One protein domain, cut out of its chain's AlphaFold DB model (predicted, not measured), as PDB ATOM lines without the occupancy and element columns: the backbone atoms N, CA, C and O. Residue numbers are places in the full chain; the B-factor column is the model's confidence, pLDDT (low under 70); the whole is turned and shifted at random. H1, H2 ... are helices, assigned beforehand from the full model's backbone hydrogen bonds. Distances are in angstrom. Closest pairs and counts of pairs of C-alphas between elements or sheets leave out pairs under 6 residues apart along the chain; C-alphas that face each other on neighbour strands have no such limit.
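This is residues 748 to 877 of the 952 residues of an uncharacterized protein of Aphanomyces invadans (UniProt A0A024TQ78). H2 is the core: H1 and H5 pack across it, H6 along its beginning. The H3-H4 hairpin packs on H1 through H4. The compact, all-helix printed part has 130 residues with six named helices, a radius of gyration of the C-alphas of 15.1 A, and spans of 43, 42 and 26 A.

H2, residues 792 to 814, touches H1, residues 771 to 787, at a steep tilt of 49 degrees, closest C-alphas 778 and 801 at 4.9 A. It touches H5, residues 852 to 865, closest C-alphas 806 and 859 at 5.6 A. H3, residues 819 to 837, and H4, residues 841 to 850, form a hairpin. H4 has 0 of 6 O i to N i+4 pairs within hydrogen-bond range but 5 of 7 O i to N i+3 pairs.

H2, 33.1 A long, begins at C-alpha 792 (216.684, 161.576, 106.869). H6, residues 868 to 874, ends at C-alpha 874 (210.535, 160.854, 108.870).

The printed part has no cut. Residues 749 to 758 are among those with pLDDT under 70.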
ATOM      1  N   PHE A 748     222.356 182.465 129.865       76.75
ATOM      2  CA  PHE A 748     221.070 181.912 129.405       76.75
ATOM      3  C   PHE A 748     220.878 180.413 129.698       76.75
ATOM      4  O   PHE A 748     219.926 179.812 129.203       76.75
ATOM      5  N   ASP A 749     221.782 179.798 130.467       69.56
ATOM      6  CA  ASP A 749     221.738 178.370 130.801       69.56
ATOM      7  C   ASP A 749     220.754 178.095 131.958       69.56
ATOM      8  O   ASP A 749     220.975 178.534 133.092       69.56
ATOM      9  N   ASP A 750     219.697 177.310 131.696       60.62
ATOM     10  CA  ASP A 750     218.707 176.846 132.686       60.62
ATOM     11  C   ASP A 750     219.341 176.202 133.928       60.62
ATOM     12  O   ASP A 750     218.756 176.192 135.011       60.62
ATOM     13  N   ARG A 751     220.536 175.615 133.771       54.94
ATOM     14  CA  ARG A 751     221.288 174.931 134.833       54.94
ATOM     15  C   ARG A 751     221.902 175.918 135.837       54.94
ATOM     16  O   ARG A 751     222.421 175.471 136.862       54.94
ATOM     17  N   LEU A 752     221.863 177.220 135.530       54.06
ATOM     18  CA  LEU A 752     222.421 178.328 136.310       54.06
ATOM     19  C   LEU A 752     221.386 179.421 136.652       54.06
ATOM     20  O   LEU A 752     221.595 180.152 137.620       54.06
ATOM     21  N   SER A 753     220.287 179.549 135.898       55.22
ATOM     22  CA  SER A 753     219.233 180.545 136.151       55.22
ATOM     23  C   SER A 753     218.190 180.077 137.177       55.22
ATOM     24  O   SER A 753     217.591 179.015 137.011       55.22
ATOM     25  N   GLU A 754     217.874 180.911 138.172       54.06
ATOM     26  CA  GLU A 754     216.701 180.692 139.040       54.06
ATOM     27  C   GLU A 754     215.376 180.948 138.281       54.06
ATOM     28  O   GLU A 754     214.400 180.215 138.459       54.06
ATOM     29  N   ASP A 755     215.366 181.928 137.367       55.28
ATOM     30  CA  ASP A 755     214.225 182.277 136.509       55.28
ATOM     31  C   ASP A 755     214.210 181.475 135.193       55.28
ATOM     32  O   ASP A 755     214.898 181.797 134.225       55.28
ATOM     33  N   LYS A 756     213.330 180.470 135.110       56.19
ATOM     34  CA  LYS A 756     213.142 179.578 133.941       56.19
ATOM     35  C   LYS A 756     212.436 180.224 132.730       56.19
ATOM     36  O   LYS A 756     211.755 179.536 131.973       56.19
ATOM     37  N   ALA A 757     212.480 181.549 132.605       53.81
ATOM     38  CA  ALA A 757     211.628 182.314 131.687       53.81
ATOM     39  C   ALA A 757     212.346 182.814 130.419       53.81
ATOM     40  O   ALA A 757     211.690 183.322 129.511       53.81
ATOM     41  N   SER A 758     213.675 182.704 130.357       58.81
ATOM     42  CA  SER A 758     214.509 183.318 129.313       58.81
ATOM     43  C   SER A 758     215.668 182.409 128.895       58.81
ATOM     44  O   SER A 758     216.831 182.808 128.970       58.81
ATOM     45  N   THR A 759     215.354 181.172 128.517       71.31
ATOM     46  CA  THR A 759     216.335 180.099 128.298       71.31
ATOM     47  C   THR A 759     216.146 179.396 126.950       71.31
ATOM     48  O   THR A 759     215.127 179.573 126.276       71.31
ATOM     49  N   VAL A 760     217.153 178.626 126.518       80.12
ATOM     50  CA  VAL A 760     217.167 177.930 125.219       80.12
ATOM     51  C   VAL A 760     217.212 176.423 125.447       80.12
ATOM     52  O   VAL A 760     218.233 175.882 125.869       80.12
ATOM     53  N   ALA A 761     216.126 175.727 125.111       83.06
ATOM     54  CA  ALA A 761     216.063 174.276 125.238       83.06
ATOM     55  C   ALA A 761     217.099 173.593 124.324       83.06
ATOM     56  O   ALA A 761     216.997 173.653 123.096       83.06
ATOM     57  N   LEU A 762     218.081 172.922 124.932       85.31
ATOM     58  CA  LEU A 762     219.073 172.103 124.234       85.31
ATOM     59  C   LEU A 762     218.401 170.892 123.553       85.31
ATOM     60  O   LEU A 762     217.736 170.115 124.240       85.31
ATOM     61  N   PRO A 763     218.602 170.682 122.237       86.50
ATOM     62  CA  PRO A 763     218.293 169.423 121.566       86.50
ATOM     63  C   PRO A 763     218.984 168.220 122.219       86.50
ATOM     64  O   PRO A 763     220.122 168.336 122.679       86.50
ATOM     65  N   ASP A 764     218.333 167.054 122.190       82.12
ATOM     66  CA  ASP A 764     218.812 165.826 122.845       82.12
ATOM     67  C   ASP A 764     220.256 165.463 122.445       82.12
ATOM     68  O   ASP A 764     221.077 165.123 123.299       82.12
ATOM     69  N   HIS A 765     220.614 165.609 121.163       79.62
ATOM     70  CA  HIS A 765     221.961 165.305 120.665       79.62
ATOM     71  C   HIS A 765     223.034 166.331 121.072       79.62
ATOM     72  O   HIS A 765     224.218 166.011 121.005       79.62
ATOM     73  N   TYR A 766     222.652 167.511 121.574       83.25
ATOM     74  CA  TYR A 766     223.558 168.497 122.182       83.25
ATOM     75  C   TYR A 766     223.505 168.512 123.721       83.25
ATOM     76  O   TYR A 766     224.285 169.227 124.349       83.25
ATOM     77  N   ALA A 767     222.633 167.724 124.364       75.75
ATOM     78  CA  ALA A 767     222.391 167.790 125.811       75.75
ATOM     79  C   ALA A 767     223.634 167.502 126.686       75.75
ATOM     80  O   ALA A 767     223.690 167.935 127.842       75.75
ATOM     81  N   HIS A 768     224.634 166.812 126.125       69.94
ATOM     82  CA  HIS A 768     225.927 166.509 126.747       69.94
ATOM     83  C   HIS A 768     226.906 167.701 126.788       69.94
ATOM     84  O   HIS A 768     227.967 167.593 127.399       69.94
ATOM     85  N   GLN A 769     226.574 168.826 126.148       74.12
ATOM     86  CA  GLN A 769     227.422 170.017 126.048       74.12
ATOM     87  C   GLN A 769     226.937 171.141 126.984       74.12
ATOM     88  O   GLN A 769     225.849 171.077 127.572       74.12
ATOM     89  N   ASP A 770     227.758 172.182 127.142       80.38
ATOM     90  CA  ASP A 770     227.293 173.491 127.615       80.38
ATOM     91  C   ASP A 770     226.627 174.270 126.468       80.38
ATOM     92  O   ASP A 770     226.877 173.990 125.293       80.38
ATOM     93  N   LEU A 771     225.795 175.265 126.792       83.75
ATOM     94  CA  LEU A 771     224.998 175.979 125.788       83.75
ATOM     95  C   LEU A 771     225.854 176.709 124.731       83.75
ATOM     96  O   LEU A 771     225.470 176.763 123.565       83.75
ATOM     97  N   GLY A 772     227.037 177.217 125.094       86.50
ATOM     98  CA  GLY A 772     227.938 177.890 124.152       86.50
ATOM     99  C   GLY A 772     228.653 176.925 123.202       86.50
ATOM    100  O   GLY A 772     228.794 177.224 122.014       86.50
ATOM    101  N   ALA A 773     229.066 175.757 123.700       82.69
ATOM    102  CA  ALA A 773     229.617 174.678 122.879       82.69
ATOM    103  C   ALA A 773     228.558 174.072 121.947       82.69
ATOM    104  O   ALA A 773     228.823 173.939 120.753       82.69
ATOM    105  N   ALA A 774     227.344 173.828 122.454       87.25
ATOM    106  CA  ALA A 774     226.214 173.358 121.657       87.25
ATOM    107  C   ALA A 774     225.918 174.300 120.483       87.25
ATOM    108  O   ALA A 774     225.696 173.847 119.366       87.25
ATOM    109  N   ILE A 775     225.963 175.617 120.707       93.38
ATOM    110  CA  ILE A 775     225.753 176.620 119.654       93.38
ATOM    111  C   ILE A 775     226.917 176.647 118.660       93.38
ATOM    112  O   ILE A 775     226.675 176.720 117.457       93.38
ATOM    113  N   HIS A 776     228.168 176.515 119.117       91.38
ATOM    114  CA  HIS A 776     229.305 176.355 118.206       91.38
ATOM    115  C   HIS A 776     229.157 175.099 117.329       91.38
ATOM    116  O   HIS A 776     229.383 175.172 116.122       91.38
ATOM    117  N   ARG A 777     228.755 173.957 117.902       89.69
ATOM    118  CA  ARG A 777     228.555 172.724 117.130       89.69
ATOM    119  C   ARG A 777     227.327 172.798 116.219       89.69
ATOM    120  O   ARG A 777     227.384 172.303 115.104       89.69
ATOM    121  N   ALA A 778     226.260 173.479 116.627       95.25
ATOM    122  CA  ALA A 778     225.092 173.689 115.777       95.25
ATOM    123  C   ALA A 778     225.397 174.558 114.543       95.25
ATOM    124  O   ALA A 778     224.799 174.336 113.495       95.25
ATOM    125  N   LEU A 779     226.329 175.517 114.634       96.12
ATOM    126  CA  LEU A 779     226.817 176.284 113.474       96.12
ATOM    127  C   LEU A 779     227.557 175.394 112.466       96.12
ATOM    128  O   LEU A 779     227.308 175.482 111.266       96.12
ATOM    129  N   ASP A 780     228.439 174.542 112.981       92.00
ATOM    130  CA  ASP A 780     229.218 173.543 112.243       92.00
ATOM    131  C   ASP A 780     228.290 172.511 111.565       92.00
ATOM    132  O   ASP A 780     228.288 172.397 110.340       92.00
ATOM    133  N   ASP A 781     227.359 171.899 112.311       93.06
ATOM    134  CA  ASP A 781     226.314 171.021 111.760       93.06
ATOM    135  C   ASP A 781     225.417 171.739 110.732       93.06
ATOM    136  O   ASP A 781     225.048 171.147 109.719       93.06
ATOM    137  N   ARG A 782     225.047 173.013 110.958       95.94
ATOM    138  CA  ARG A 782     224.255 173.786 109.983       95.94
ATOM    139  C   ARG A 782     225.017 173.931 108.667       95.94
ATOM    140  O   ARG A 782     224.400 173.742 107.627       95.94
ATOM    141  N   LEU A 783     226.308 174.273 108.698       94.38
ATOM    142  CA  LEU A 783     227.122 174.424 107.487       94.38
ATOM    143  C   LEU A 783     227.325 173.078 106.778       94.38
ATOM    144  O   LEU A 783     227.066 172.973 105.580       94.38
ATOM    145  N   LEU A 784     227.743 172.049 107.523       91.50
ATOM    146  CA  LEU A 784     228.005 170.705 107.004       91.50
ATOM    147  C   LEU A 784     226.785 170.136 106.270       91.50
ATOM    148  O   LEU A 784     226.914 169.615 105.161       91.50
ATOM    149  N   TYR A 785     225.600 170.287 106.867       90.38
ATOM    150  CA  TYR A 785     224.333 169.785 106.339       90.38
ATOM    151  C   TYR A 785     223.527 170.835 105.547       90.38
ATOM    152  O   TYR A 785     222.356 170.605 105.252       90.38
ATOM    153  N   GLU A 786     224.113 171.973 105.148       88.62
ATOM    154  CA  GLU A 786     223.431 172.949 104.274       88.62
ATOM    155  C   GLU A 786     223.272 172.402 102.844       88.62
ATOM    156  O   GLU A 786     222.246 172.616 102.202       88.62
ATOM    157  N   THR A 787     224.262 171.643 102.362       84.62
ATOM    158  CA  THR A 787     224.305 171.082 100.997       84.62
ATOM    159  C   THR A 787     224.168 169.557 100.941       84.62
ATOM    160  O   THR A 787     223.736 169.024  99.920       84.62
ATOM    161  N   SER A 788     224.498 168.843 102.020       80.62
ATOM    162  CA  SER A 788     224.612 167.374 102.067       80.62
ATOM    163  C   SER A 788     223.353 166.661 102.593       80.62
ATOM    164  O   SER A 788     223.431 165.630 103.245       80.62
ATOM    165  N   GLN A 789     222.156 167.187 102.317       79.94
ATOM    166  CA  GLN A 789     220.879 166.717 102.894       79.94
ATOM    167  C   GLN A 789     220.340 165.393 102.306       79.94
ATOM    168  O   GLN A 789     219.153 165.271 101.995       79.94
ATOM    169  N   THR A 790     221.209 164.397 102.127       84.19
ATOM    170  CA  THR A 790     220.912 163.163 101.385       84.19
ATOM    171  C   THR A 790     220.038 162.189 102.180       84.19
ATOM    172  O   THR A 790     219.106 161.588 101.641       84.19
ATOM    173  N   THR A 791     220.275 162.075 103.484       90.69
ATOM    174  CA  THR A 791     219.591 161.151 104.397       90.69
ATOM    175  C   THR A 791     218.491 161.849 105.206       90.69
ATOM    176  O   THR A 791     218.396 163.076 105.280       90.69
ATOM    177  N   THR A 792     217.631 161.063 105.860       89.31
ATOM    178  CA  THR A 792     216.684 161.576 106.869       89.31
ATOM    179  C   THR A 792     217.396 162.116 108.113       89.31
ATOM    180  O   THR A 792     216.901 163.060 108.725       89.31
ATOM    181  N   MET A 793     218.561 161.560 108.465       89.88
ATOM    182  CA  MET A 793     219.356 161.978 109.622       89.88
ATOM    183  C   MET A 793     220.004 163.351 109.409       89.88
ATOM    184  O   MET A 793     219.861 164.219 110.263       89.88
ATOM    185  N   GLU A 794     220.643 163.585 108.262       91.88
ATOM    186  CA  GLU A 794     221.243 164.888 107.919       91.88
ATOM    187  C   GLU A 794     220.172 165.985 107.872       91.88
ATOM    188  O   GLU A 794     220.340 167.053 108.461       91.88
ATOM    189  N   ARG A 795     219.006 165.686 107.275       92.62
ATOM    190  CA  ARG A 795     217.844 166.592 107.277       92.62
ATOM    191  C   ARG A 795     217.306 166.867 108.681       92.62
ATOM    192  O   ARG A 795     216.909 167.996 108.955       92.62
ATOM    193  N   TYR A 796     217.319 165.887 109.586       92.62
ATOM    194  CA  TYR A 796     216.957 166.094 110.992       92.62
ATOM    195  C   TYR A 796     217.978 166.956 111.746       92.62
ATOM    196  O   TYR A 796     217.577 167.864 112.481       92.62
ATOM    197  N   LEU A 797     219.276 166.704 111.558       91.62
ATOM    198  CA  LEU A 797     220.352 167.452 112.210       91.62
ATOM    199  C   LEU A 797     220.367 168.914 111.747       91.62
ATOM    200  O   LEU A 797     220.331 169.799 112.599       91.62
ATOM    201  N   TYR A 798     220.291 169.169 110.435       95.12
ATOM    202  CA  TYR A 798     220.158 170.516 109.868       95.12
ATOM    203  C   TYR A 798     218.914 171.249 110.387       95.12
ATOM    204  O   TYR A 798     218.997 172.366 110.895       95.12
ATOM    205  N   ALA A 799     217.742 170.613 110.311       95.06
ATOM    206  CA  ALA A 799     216.489 171.222 110.749       95.06
ATOM    207  C   ALA A 799     216.502 171.579 112.245       95.06
ATOM    208  O   ALA A 799     216.018 172.638 112.659       95.06
ATOM    209  N   THR A 800     217.094 170.708 113.061       94.12
ATOM    210  CA  THR A 800     217.189 170.910 114.507       94.12
ATOM    211  C   THR A 800     218.259 171.944 114.867       94.12
ATOM    212  O   THR A 800     218.011 172.749 115.766       94.12
ATOM    213  N   SER A 801     219.390 171.999 114.150       95.81
ATOM    214  CA  SER A 801     220.419 173.026 114.352       95.81
ATOM    215  C   SER A 801     219.916 174.415 113.947       95.81
ATOM    216  O   SER A 801     220.016 175.334 114.755       95.81
ATOM    217  N   VAL A 802     219.258 174.570 112.789       96.88
ATOM    218  CA  VAL A 802     218.626 175.837 112.361       96.88
ATOM    219  C   VAL A 802     217.600 176.328 113.386       96.88
ATOM    220  O   VAL A 802     217.660 177.486 113.805       96.88
ATOM    221  N   ASN A 803     216.683 175.467 113.843       95.88
ATOM    222  CA  ASN A 803     215.683 175.855 114.845       95.88
ATOM    223  C   ASN A 803     216.325 176.268 116.187       95.88
ATOM    224  O   ASN A 803     215.908 177.257 116.789       95.88
ATOM    225  N   PHE A 804     217.325 175.522 116.661       95.50
ATOM    226  CA  PHE A 804     218.030 175.815 117.914       95.50
ATOM    227  C   PHE A 804     218.837 177.122 117.829       95.50
ATOM    228  O   PHE A 804     218.724 177.976 118.709       95.50
ATOM    229  N   LEU A 805     219.569 177.329 116.729       97.06
ATOM    230  CA  LEU A 805     220.288 178.572 116.448       97.06
ATOM    231  C   LEU A 805     219.337 179.770 116.363       97.06
ATOM    232  O   LEU A 805     219.632 180.814 116.938       97.06
ATOM    233  N   TYR A 806     218.182 179.632 115.701       96.81
ATOM    234  CA  TYR A 806     217.193 180.709 115.614       96.81
ATOM    235  C   TYR A 806     216.739 181.172 117.006       96.81
ATOM    236  O   TYR A 806     216.794 182.364 117.305       96.81
ATOM    237  N   GLN A 807     216.382 180.229 117.885       94.25
ATOM    238  CA  GLN A 807     215.977 180.525 119.264       94.25
ATOM    239  C   GLN A 807     217.112 181.186 120.067       94.25
ATOM    240  O   GLN A 807     216.892 182.201 120.732       94.25
ATOM    241  N   ALA A 808     218.341 180.672 119.955       93.75
ATOM    242  CA  ALA A 808     219.504 181.209 120.656       93.75
ATOM    243  C   ALA A 808     219.874 182.642 120.223       93.75
ATOM    244  O   ALA A 808     220.105 183.513 121.064       93.75
ATOM    245  N   ILE A 809     219.910 182.913 118.914       95.12
ATOM    246  CA  ILE A 809     220.277 184.232 118.373       95.12
ATOM    247  C   ILE A 809     219.162 185.259 118.617       95.12
ATOM    248  O   ILE A 809     219.454 186.423 118.907       95.12
ATOM    249  N   GLN A 810     217.896 184.835 118.582       93.62
ATOM    250  CA  GLN A 810     216.757 185.677 118.947       93.62
ATOM    251  C   GLN A 810     216.801 186.101 120.424       93.62
ATOM    252  O   GLN A 810     216.644 187.288 120.722       93.62
ATOM    253  N   LEU A 811     217.091 185.175 121.347       90.31
ATOM    254  CA  LEU A 811     217.244 185.485 122.772       90.31
ATOM    255  C   LEU A 811     218.372 186.501 123.018       90.31
ATOM    256  O   LEU A 811     218.177 187.482 123.737       90.31
ATOM    257  N   VAL A 812     219.525 186.324 122.362       90.81
ATOM    258  CA  VAL A 812     220.661 187.264 122.431       90.81
ATOM    259  C   VAL A 812     220.299 188.663 121.915       90.81
ATOM    260  O   VAL A 812     220.734 189.662 122.487       90.81
ATOM    261  N   GLN A 813     219.473 188.779 120.871       89.94
ATOM    262  CA  GLN A 813     219.032 190.090 120.378       89.94
ATOM    263  C   GLN A 813     218.005 190.764 121.298       89.94
ATOM    264  O   GLN A 813     218.100 191.969 121.536       89.94
ATOM    265  N   GLN A 814     217.066 190.011 121.878       87.62
ATOM    266  CA  GLN A 814     216.098 190.549 122.850       87.62
ATOM    267  C   GLN A 814     216.773 191.070 124.132       87.62
ATOM    268  O   GLN A 814     216.264 191.985 124.788       87.62
ATOM    269  N   THR A 815     217.937 190.513 124.475       79.50
ATOM    270  CA  THR A 815     218.685 190.789 125.710       79.50
ATOM    271  C   THR A 815     219.842 191.778 125.529       79.50
ATOM    272  O   THR A 815     220.464 192.176 126.514       79.50
ATOM    273  N   ALA A 816     220.046 192.312 124.315       69.56
ATOM    274  CA  ALA A 816     221.049 193.334 123.967       69.56
ATOM    275  C   ALA A 816     220.846 194.725 124.631       69.56
ATOM    276  O   ALA A 816     221.352 195.745 124.163       69.56
ATOM    277  N   LYS A 817     220.098 194.777 125.740       79.50
ATOM    278  CA  LYS A 817     220.015 195.904 126.677       79.50
ATOM    279  C   LYS A 817     221.176 195.899 127.678       79.50
ATOM    280  O   LYS A 817     221.518 196.961 128.193       79.50
ATOM    281  N   ASP A 818     221.787 194.741 127.950       85.44
ATOM    282  CA  ASP A 818     223.003 194.672 128.766       85.44
ATOM    283  C   ASP A 818     224.220 195.171 127.966       85.44
ATOM    284  O   ASP A 818     224.540 194.675 126.882       85.44
ATOM    285  N   ALA A 819     224.919 196.162 128.520       89.19
ATOM    286  CA  ALA A 819     226.128 196.739 127.951       89.19
ATOM    287  C   ALA A 819     227.326 195.770 127.966       89.19
ATOM    288  O   ALA A 819     228.171 195.851 127.069       89.19
ATOM    289  N   TYR A 820     227.407 194.854 128.940       87.31
ATOM    290  CA  TYR A 820     228.454 193.833 129.001       87.31
ATOM    291  C   TYR A 820     228.250 192.785 127.904       87.31
ATOM    292  O   TYR A 820     229.131 192.611 127.057       87.31
ATOM    293  N   LEU A 821     227.055 192.187 127.837       88.50
ATOM    294  CA  LEU A 821     226.676 191.257 126.770       88.50
ATOM    295  C   LEU A 821     226.854 191.891 125.379       88.50
ATOM    296  O   LEU A 821     227.494 191.311 124.504       88.50
ATOM    297  N   THR A 822     226.401 193.136 125.196       91.62
ATOM    298  CA  THR A 822     226.590 193.905 123.950       91.62
ATOM    299  C   THR A 822     228.068 194.102 123.589       91.62
ATOM    300  O   THR A 822     228.420 194.117 122.408       91.62
ATOM    301  N   SER A 823     228.959 194.239 124.575       92.50
ATOM    302  CA  SER A 823     230.407 194.331 124.342       92.50
ATOM    303  C   SER A 823     230.991 193.002 123.848       92.50
ATOM    304  O   SER A 823     231.762 192.991 122.885       92.50
ATOM    305  N   LEU A 824     230.575 191.875 124.438       90.94
ATOM    306  CA  LEU A 824     230.976 190.533 123.999       90.94
ATOM    307  C   LEU A 824     230.444 190.199 122.600       90.94
ATOM    308  O   LEU A 824     231.207 189.731 121.758       90.94
ATOM    309  N   ILE A 825     229.177 190.514 122.313       94.25
ATOM    310  CA  ILE A 825     228.568 190.344 120.985       94.25
ATOM    311  C   ILE A 825     229.368 191.112 119.923       94.25
ATOM    312  O   ILE A 825     229.687 190.559 118.874       94.25
ATOM    313  N   ARG A 826     229.757 192.365 120.202       95.06
ATOM    314  CA  ARG A 826     230.583 193.172 119.283       95.06
ATOM    315  C   ARG A 826     231.990 192.602 119.096       95.06
ATOM    316  O   ARG A 826     232.507 192.654 117.984       95.06
ATOM    317  N   LYS A 827     232.605 192.046 120.147       94.31
ATOM    318  CA  LYS A 827     233.901 191.349 120.055       94.31
ATOM    319  C   LYS A 827     233.807 190.102 119.171       94.31
ATOM    320  O   LYS A 827     234.655 189.929 118.301       94.31
ATOM    321  N   LEU A 828     232.761 189.291 119.343       95.38
ATOM    322  CA  LEU A 828     232.479 188.108 118.523       95.38
ATOM    323  C   LEU A 828     232.212 188.484 117.054       95.38
ATOM    324  O   LEU A 828     232.867 187.954 116.162       95.38
ATOM    325  N   GLN A 829     231.353 189.473 116.794       96.12
ATOM    326  CA  GLN A 829     231.105 190.002 115.443       96.12
ATOM    327  C   GLN A 829     232.397 190.503 114.776       96.12
ATOM    328  O   GLN A 829     232.686 190.152 113.633       96.12
ATOM    329  N   ALA A 830     233.218 191.278 115.496       94.38
ATOM    330  CA  ALA A 830     234.493 191.794 114.996       94.38
ATOM    331  C   ALA A 830     235.576 190.713 114.804       94.38
ATOM    332  O   ALA A 830     236.565 190.962 114.111       94.38
ATOM    333  N   LEU A 831     235.423 189.542 115.425       94.50
ATOM    334  CA  LEU A 831     236.281 188.376 115.230       94.50
ATOM    335  C   LEU A 831     235.863 187.605 113.970       94.50
ATOM    336  O   LEU A 831     236.691 187.362 113.097       94.50
ATOM    337  N   CYS A 832     234.568 187.331 113.809       95.50
ATOM    338  CA  CYS A 832     234.032 186.671 112.616       95.50
ATOM    339  C   CYS A 832     234.204 187.522 111.345       95.50
ATOM    340  O   CYS A 832     234.550 186.994 110.292       95.50
ATOM    341  N   LEU A 833     234.085 188.853 111.444       94.38
ATOM    342  CA  LEU A 833     234.439 189.766 110.347       94.38
ATOM    343  C   LEU A 833     235.921 189.671 109.946       94.38
ATOM    344  O   LEU A 833     236.231 189.845 108.769       94.38
ATOM    345  N   ARG A 834     236.833 189.393 110.888       89.88
ATOM    346  CA  ARG A 834     238.260 189.194 110.588       89.88
ATOM    347  C   ARG A 834     238.524 187.844 109.927       89.88
ATOM    348  O   ARG A 834     239.282 187.814 108.965       89.88
ATOM    349  N   LEU A 835     237.856 186.774 110.365       91.50
ATOM    350  CA  LEU A 835     237.897 185.466 109.696       91.50
ATOM    351  C   LEU A 835     237.471 185.569 108.219       91.50
ATOM    352  O   LEU A 835     238.192 185.090 107.348       91.50
ATOM    353  N   ILE A 836     236.380 186.294 107.931       93.75
ATOM    354  CA  ILE A 836     235.921 186.576 106.558       93.75
ATOM    355  C   ILE A 836     236.955 187.408 105.777       93.75
ATOM    356  O   ILE A 836     237.302 187.061 104.653       93.75
ATOM    357  N   GLN A 837     237.483 188.494 106.359       91.19
ATOM    358  CA  GLN A 837     238.500 189.347 105.710       91.19
ATOM    359  C   GLN A 837     239.799 188.606 105.372       91.19
ATOM    360  O   GLN A 837     240.538 189.033 104.484       91.19
ATOM    361  N   HIS A 838     240.082 187.522 106.093       87.62
ATOM    362  CA  HIS A 838     241.263 186.689 105.929       87.62
ATOM    363  C   HIS A 838     240.984 185.355 105.214       87.62
ATOM    364  O   HIS A 838     241.918 184.571 105.062       87.62
ATOM    365  N   ASN A 839     239.749 185.118 104.746       89.94
ATOM    366  CA  ASN A 839     239.326 183.914 104.016       89.94
ATOM    367  C   ASN A 839     239.766 182.608 104.721       89.94
ATOM    368  O   ASN A 839     240.392 181.724 104.135       89.94
ATOM    369  N   CYS A 840     239.510 182.543 106.030       89.19
ATOM    370  CA  CYS A 840     239.841 181.406 106.888       89.19
ATOM    371  C   CYS A 840     238.747 180.329 106.794       89.19
ATOM    372  O   CYS A 840     237.960 180.165 107.724       89.19
ATOM    373  N   ASP A 841     238.684 179.629 105.660       89.00
ATOM    374  CA  ASP A 841     237.531 178.785 105.302       89.00
ATOM    375  C   ASP A 841     237.337 177.550 106.202       89.00
ATOM    376  O   ASP A 841     236.205 177.089 106.342       89.00
ATOM    377  N   ASP A 842     238.383 177.106 106.914       86.69
ATOM    378  CA  ASP A 842     238.297 176.138 108.029       86.69
ATOM    379  C   ASP A 842     237.280 176.561 109.117       86.69
ATOM    380  O   ASP A 842     236.805 175.739 109.895       86.69
ATOM    381  N   GLU A 843     236.972 177.860 109.194       92.12
ATOM    382  CA  GLU A 843     236.132 178.502 110.208       92.12
ATOM    383  C   GLU A 843     234.865 179.141 109.606       92.12
ATOM    384  O   GLU A 843     234.244 180.026 110.208       92.12
ATOM    385  N   ALA A 844     234.470 178.722 108.397       94.00
ATOM    386  CA  ALA A 844     233.344 179.301 107.664       94.00
ATOM    387  C   ALA A 844     231.998 179.206 108.413       94.00
ATOM    388  O   ALA A 844     231.125 180.058 108.229       94.00
ATOM    389  N   HIS A 845     231.829 178.240 109.323       94.50
ATOM    390  CA  HIS A 845     230.645 178.113 110.185       94.50
ATOM    391  C   HIS A 845     230.498 179.283 111.170       94.50
ATOM    392  O   HIS A 845     229.392 179.575 111.623       94.50
ATOM    393  N   LEU A 846     231.586 180.000 111.472       95.88
ATOM    394  CA  LEU A 846     231.568 181.209 112.299       95.88
ATOM    395  C   LEU A 846     231.227 182.475 111.502       95.88
ATOM    396  O   LEU A 846     230.852 183.482 112.111       95.88
ATOM    397  N   TYR A 847     231.315 182.458 110.164       97.00
ATOM    398  CA  TYR A 847     231.054 183.631 109.319       97.00
ATOM    399  C   TYR A 847     229.666 184.275 109.561       97.00
ATOM    400  O   TYR A 847     229.614 185.505 109.659       97.00
ATOM    401  N   PRO A 848     228.543 183.540 109.745       97.44
ATOM    402  CA  PRO A 848     227.231 184.157 109.976       97.44
ATOM    403  C   PRO A 848     227.163 185.024 111.243       97.44
ATOM    404  O   PRO A 848     226.449 186.030 111.276       97.44
ATOM    405  N   LEU A 849     227.961 184.708 112.271       97.06
ATOM    406  CA  LEU A 849     228.018 185.479 113.519       97.06
ATOM    407  C   LEU A 849     228.578 186.903 113.334       97.06
ATOM    408  O   LEU A 849     228.421 187.732 114.230       97.06
ATOM    409  N   ALA A 850     229.172 187.220 112.176       97.25
ATOM    410  CA  ALA A 850     229.610 188.570 111.812       97.25
ATOM    411  C   ALA A 850     228.472 189.613 111.843       97.25
ATOM    412  O   ALA A 850     228.733 190.793 112.076       97.25
ATOM    413  N   SER A 851     227.212 189.198 111.651       96.88
ATOM    414  CA  SER A 851     226.033 190.056 111.823       96.88
ATOM    415  C   SER A 851     224.834 189.250 112.324       96.88
ATOM    416  O   SER A 851     224.084 188.672 111.537       96.88
ATOM    417  N   LEU A 852     224.602 189.262 113.642       95.81
ATOM    418  CA  LEU A 852     223.489 188.524 114.263       95.81
ATOM    419  C   LEU A 852     222.112 188.927 113.702       95.81
ATOM    420  O   LEU A 852     221.274 188.063 113.479       95.81
ATOM    421  N   ALA A 853     221.909 190.211 113.391       95.44
ATOM    422  CA  ALA A 853     220.660 190.724 112.817       95.44
ATOM    423  C   ALA A 853     220.469 190.375 111.324       95.44
ATOM    424  O   ALA A 853     219.357 190.481 110.797       95.44
ATOM    425  N   THR A 854     221.537 189.975 110.624       97.31
ATOM    426  CA  THR A 854     221.437 189.332 109.303       97.31
ATOM    427  C   THR A 854     221.169 187.841 109.483       97.31
ATOM    428  O   THR A 854     220.274 187.295 108.845       97.31
ATOM    429  N   PHE A 855     221.903 187.196 110.393       97.75
ATOM    430  CA  PHE A 855     221.841 185.758 110.626       97.75
ATOM    431  C   PHE A 855     220.484 185.292 111.165       97.75
ATOM    432  O   PHE A 855     219.965 184.303 110.666       97.75
ATOM    433  N   GLU A 856     219.843 186.030 112.080       97.38
ATOM    434  CA  GLU A 856     218.470 185.733 112.521       97.38
ATOM    435  C   GLU A 856     217.493 185.706 111.338       97.38
ATOM    436  O   GLU A 856     216.666 184.807 111.260       97.38
ATOM    437  N   LYS A 857     217.610 186.635 110.380       97.81
ATOM    438  CA  LYS A 857     216.737 186.684 109.192       97.81
ATOM    439  C   LYS A 857     217.016 185.532 108.228       97.81
ATOM    440  O   LYS A 857     216.084 184.997 107.632       97.81
ATOM    441  N   THR A 858     218.280 185.138 108.093       97.94
ATOM    442  CA  THR A 858     218.690 183.939 107.350       97.94
ATOM    443  C   THR A 858     218.100 182.677 107.988       97.94
ATOM    444  O   THR A 858     217.386 181.941 107.314       97.94
ATOM    445  N   LEU A 859     218.271 182.497 109.301       97.81
ATOM    446  CA  LEU A 859     217.700 181.388 110.072       97.81
ATOM    447  C   LEU A 859     216.163 181.386 110.050       97.81
ATOM    448  O   LEU A 859     215.557 180.329 109.930       97.81
ATOM    449  N   GLN A 860     215.514 182.553 110.113       97.50
ATOM    450  CA  GLN A 860     214.058 182.688 110.006       97.50
ATOM    451  C   GLN A 860     213.557 182.239 108.627       97.50
ATOM    452  O   GLN A 860     212.541 181.548 108.528       97.50
ATOM    453  N   LYS A 861     214.279 182.606 107.558       97.56
ATOM    454  CA  LYS A 861     213.989 182.162 106.191       97.56
ATOM    455  C   LYS A 861     214.179 180.651 106.059       97.56
ATOM    456  O   LYS A 861     213.278 179.986 105.557       97.56
ATOM    457  N   GLU A 862     215.296 180.109 106.536       96.31
ATOM    458  CA  GLU A 862     215.569 178.665 106.545       96.31
ATOM    459  C   GLU A 862     214.467 177.913 107.300       96.31
ATOM    460  O   GLU A 862     213.799 177.060 106.719       96.31
ATOM    461  N   LEU A 863     214.163 178.318 108.534       95.81
ATOM    462  CA  LEU A 863     213.106 177.731 109.358       95.81
ATOM    463  C   LEU A 863     211.721 177.794 108.689       95.81
ATOM    464  O   LEU A 863     210.945 176.853 108.821       95.81
ATOM    465  N   SER A 864     211.424 178.840 107.907       96.38
ATOM    466  CA  SER A 864     210.172 178.928 107.132       96.38
ATOM    467  C   SER A 864     210.068 177.924 105.972       96.38
ATOM    468  O   SER A 864     208.965 177.646 105.507       96.38
ATOM    469  N   THR A 865     211.192 177.349 105.523       95.06
ATOM    470  CA  THR A 865     211.229 176.276 104.508       95.06
ATOM    471  C   THR A 865     211.245 174.865 105.111       95.06
ATOM    472  O   THR A 865     211.072 173.884 104.390       95.06
ATOM    473  N   ILE A 866     211.424 174.747 106.430       94.25
ATOM    474  CA  ILE A 866     211.648 173.483 107.137       94.25
ATOM    475  C   ILE A 866     210.350 173.029 107.826       94.25
ATOM    476  O   ILE A 866     209.980 173.527 108.890       94.25
ATOM    477  N   ASP A 867     209.673 172.017 107.270       92.81
ATOM    478  CA  ASP A 867     208.577 171.336 107.976       92.81
ATOM    479  C   ASP A 867     209.139 170.428 109.086       92.81
ATOM    480  O   ASP A 867     209.331 169.218 108.922       92.81
ATOM    481  N   MET A 868     209.367 171.029 110.256       88.75
ATOM    482  CA  MET A 868     209.783 170.339 111.482       88.75
ATOM    483  C   MET A 868     208.843 169.187 111.872       88.75
ATOM    484  O   MET A 868     209.295 168.213 112.472       88.75
ATOM    485  N   ASN A 869     207.548 169.260 111.542       90.00
ATOM    486  CA  ASN A 869     206.586 168.210 111.879       90.00
ATOM    487  C   ASN A 869     206.712 167.017 110.932       90.00
ATOM    488  O   ASN A 869     206.544 165.877 111.359       90.00
ATOM    489  N   ARG A 870     207.009 167.238 109.647       90.50
ATOM    490  CA  ARG A 870     207.384 166.175 108.700       90.50
ATOM    491  C   ARG A 870     208.729 165.554 109.065       90.50
ATOM    492  O   ARG A 870     208.803 164.335 109.169       90.50
ATOM    493  N   ILE A 871     209.755 166.355 109.337       88.94
ATOM    494  CA  ILE A 871     211.103 165.842 109.632       88.94
ATOM    495  C   ILE A 871     211.125 165.012 110.927       88.94
ATOM    496  O   ILE A 871     211.710 163.934 110.940       88.94
ATOM    497  N   ARG A 872     210.394 165.421 111.976       87.00
ATOM    498  CA  ARG A 872     210.206 164.618 113.206       87.00
ATOM    499  C   ARG A 872     209.369 163.340 113.021       87.00
ATOM    500  O   ARG A 872     209.360 162.508 113.920       87.00
ATOM    501  N   ARG A 873     208.650 163.189 111.900       87.31
ATOM    502  CA  ARG A 873     207.951 161.944 111.521       87.31
ATOM    503  C   ARG A 873     208.842 161.037 110.669       87.31
ATOM    504  O   ARG A 873     208.848 159.835 110.892       87.31
ATOM    505  N   GLU A 874     209.599 161.603 109.726       87.25
ATOM    506  CA  GLU A 874     210.535 160.854 108.870       87.25
ATOM    507  C   GLU A 874     211.765 160.346 109.638       87.25
ATOM    508  O   GLU A 874     212.215 159.228 109.401       87.25
ATOM    509  N   TYR A 875     212.297 161.139 110.571       84.19
ATOM    510  CA  TYR A 875     213.360 160.724 111.482       84.19
ATOM    511  C   TYR A 875     212.808 160.599 112.901       84.19
ATOM    512  O   TYR A 875     212.850 161.531 113.709       84.19
ATOM    513  N   THR A 876     212.301 159.406 113.217       77.50
ATOM    514  CA  THR A 876     212.208 158.988 114.617       77.50
ATOM    515  C   THR A 876     213.637 158.794 115.106       77.50
ATOM    516  O   THR A 876     214.282 157.820 114.716       77.50
ATOM    517  N   VAL A 877     214.135 159.724 115.930       68.44
ATOM    518  CA  VAL A 877     215.436 159.585 116.600       68.44
ATOM    519  C   VAL A 877     215.492 158.190 117.220       68.44
ATOM    520  O   VAL A 877     214.588 157.867 118.002       68.44
TER     521      VAL A 877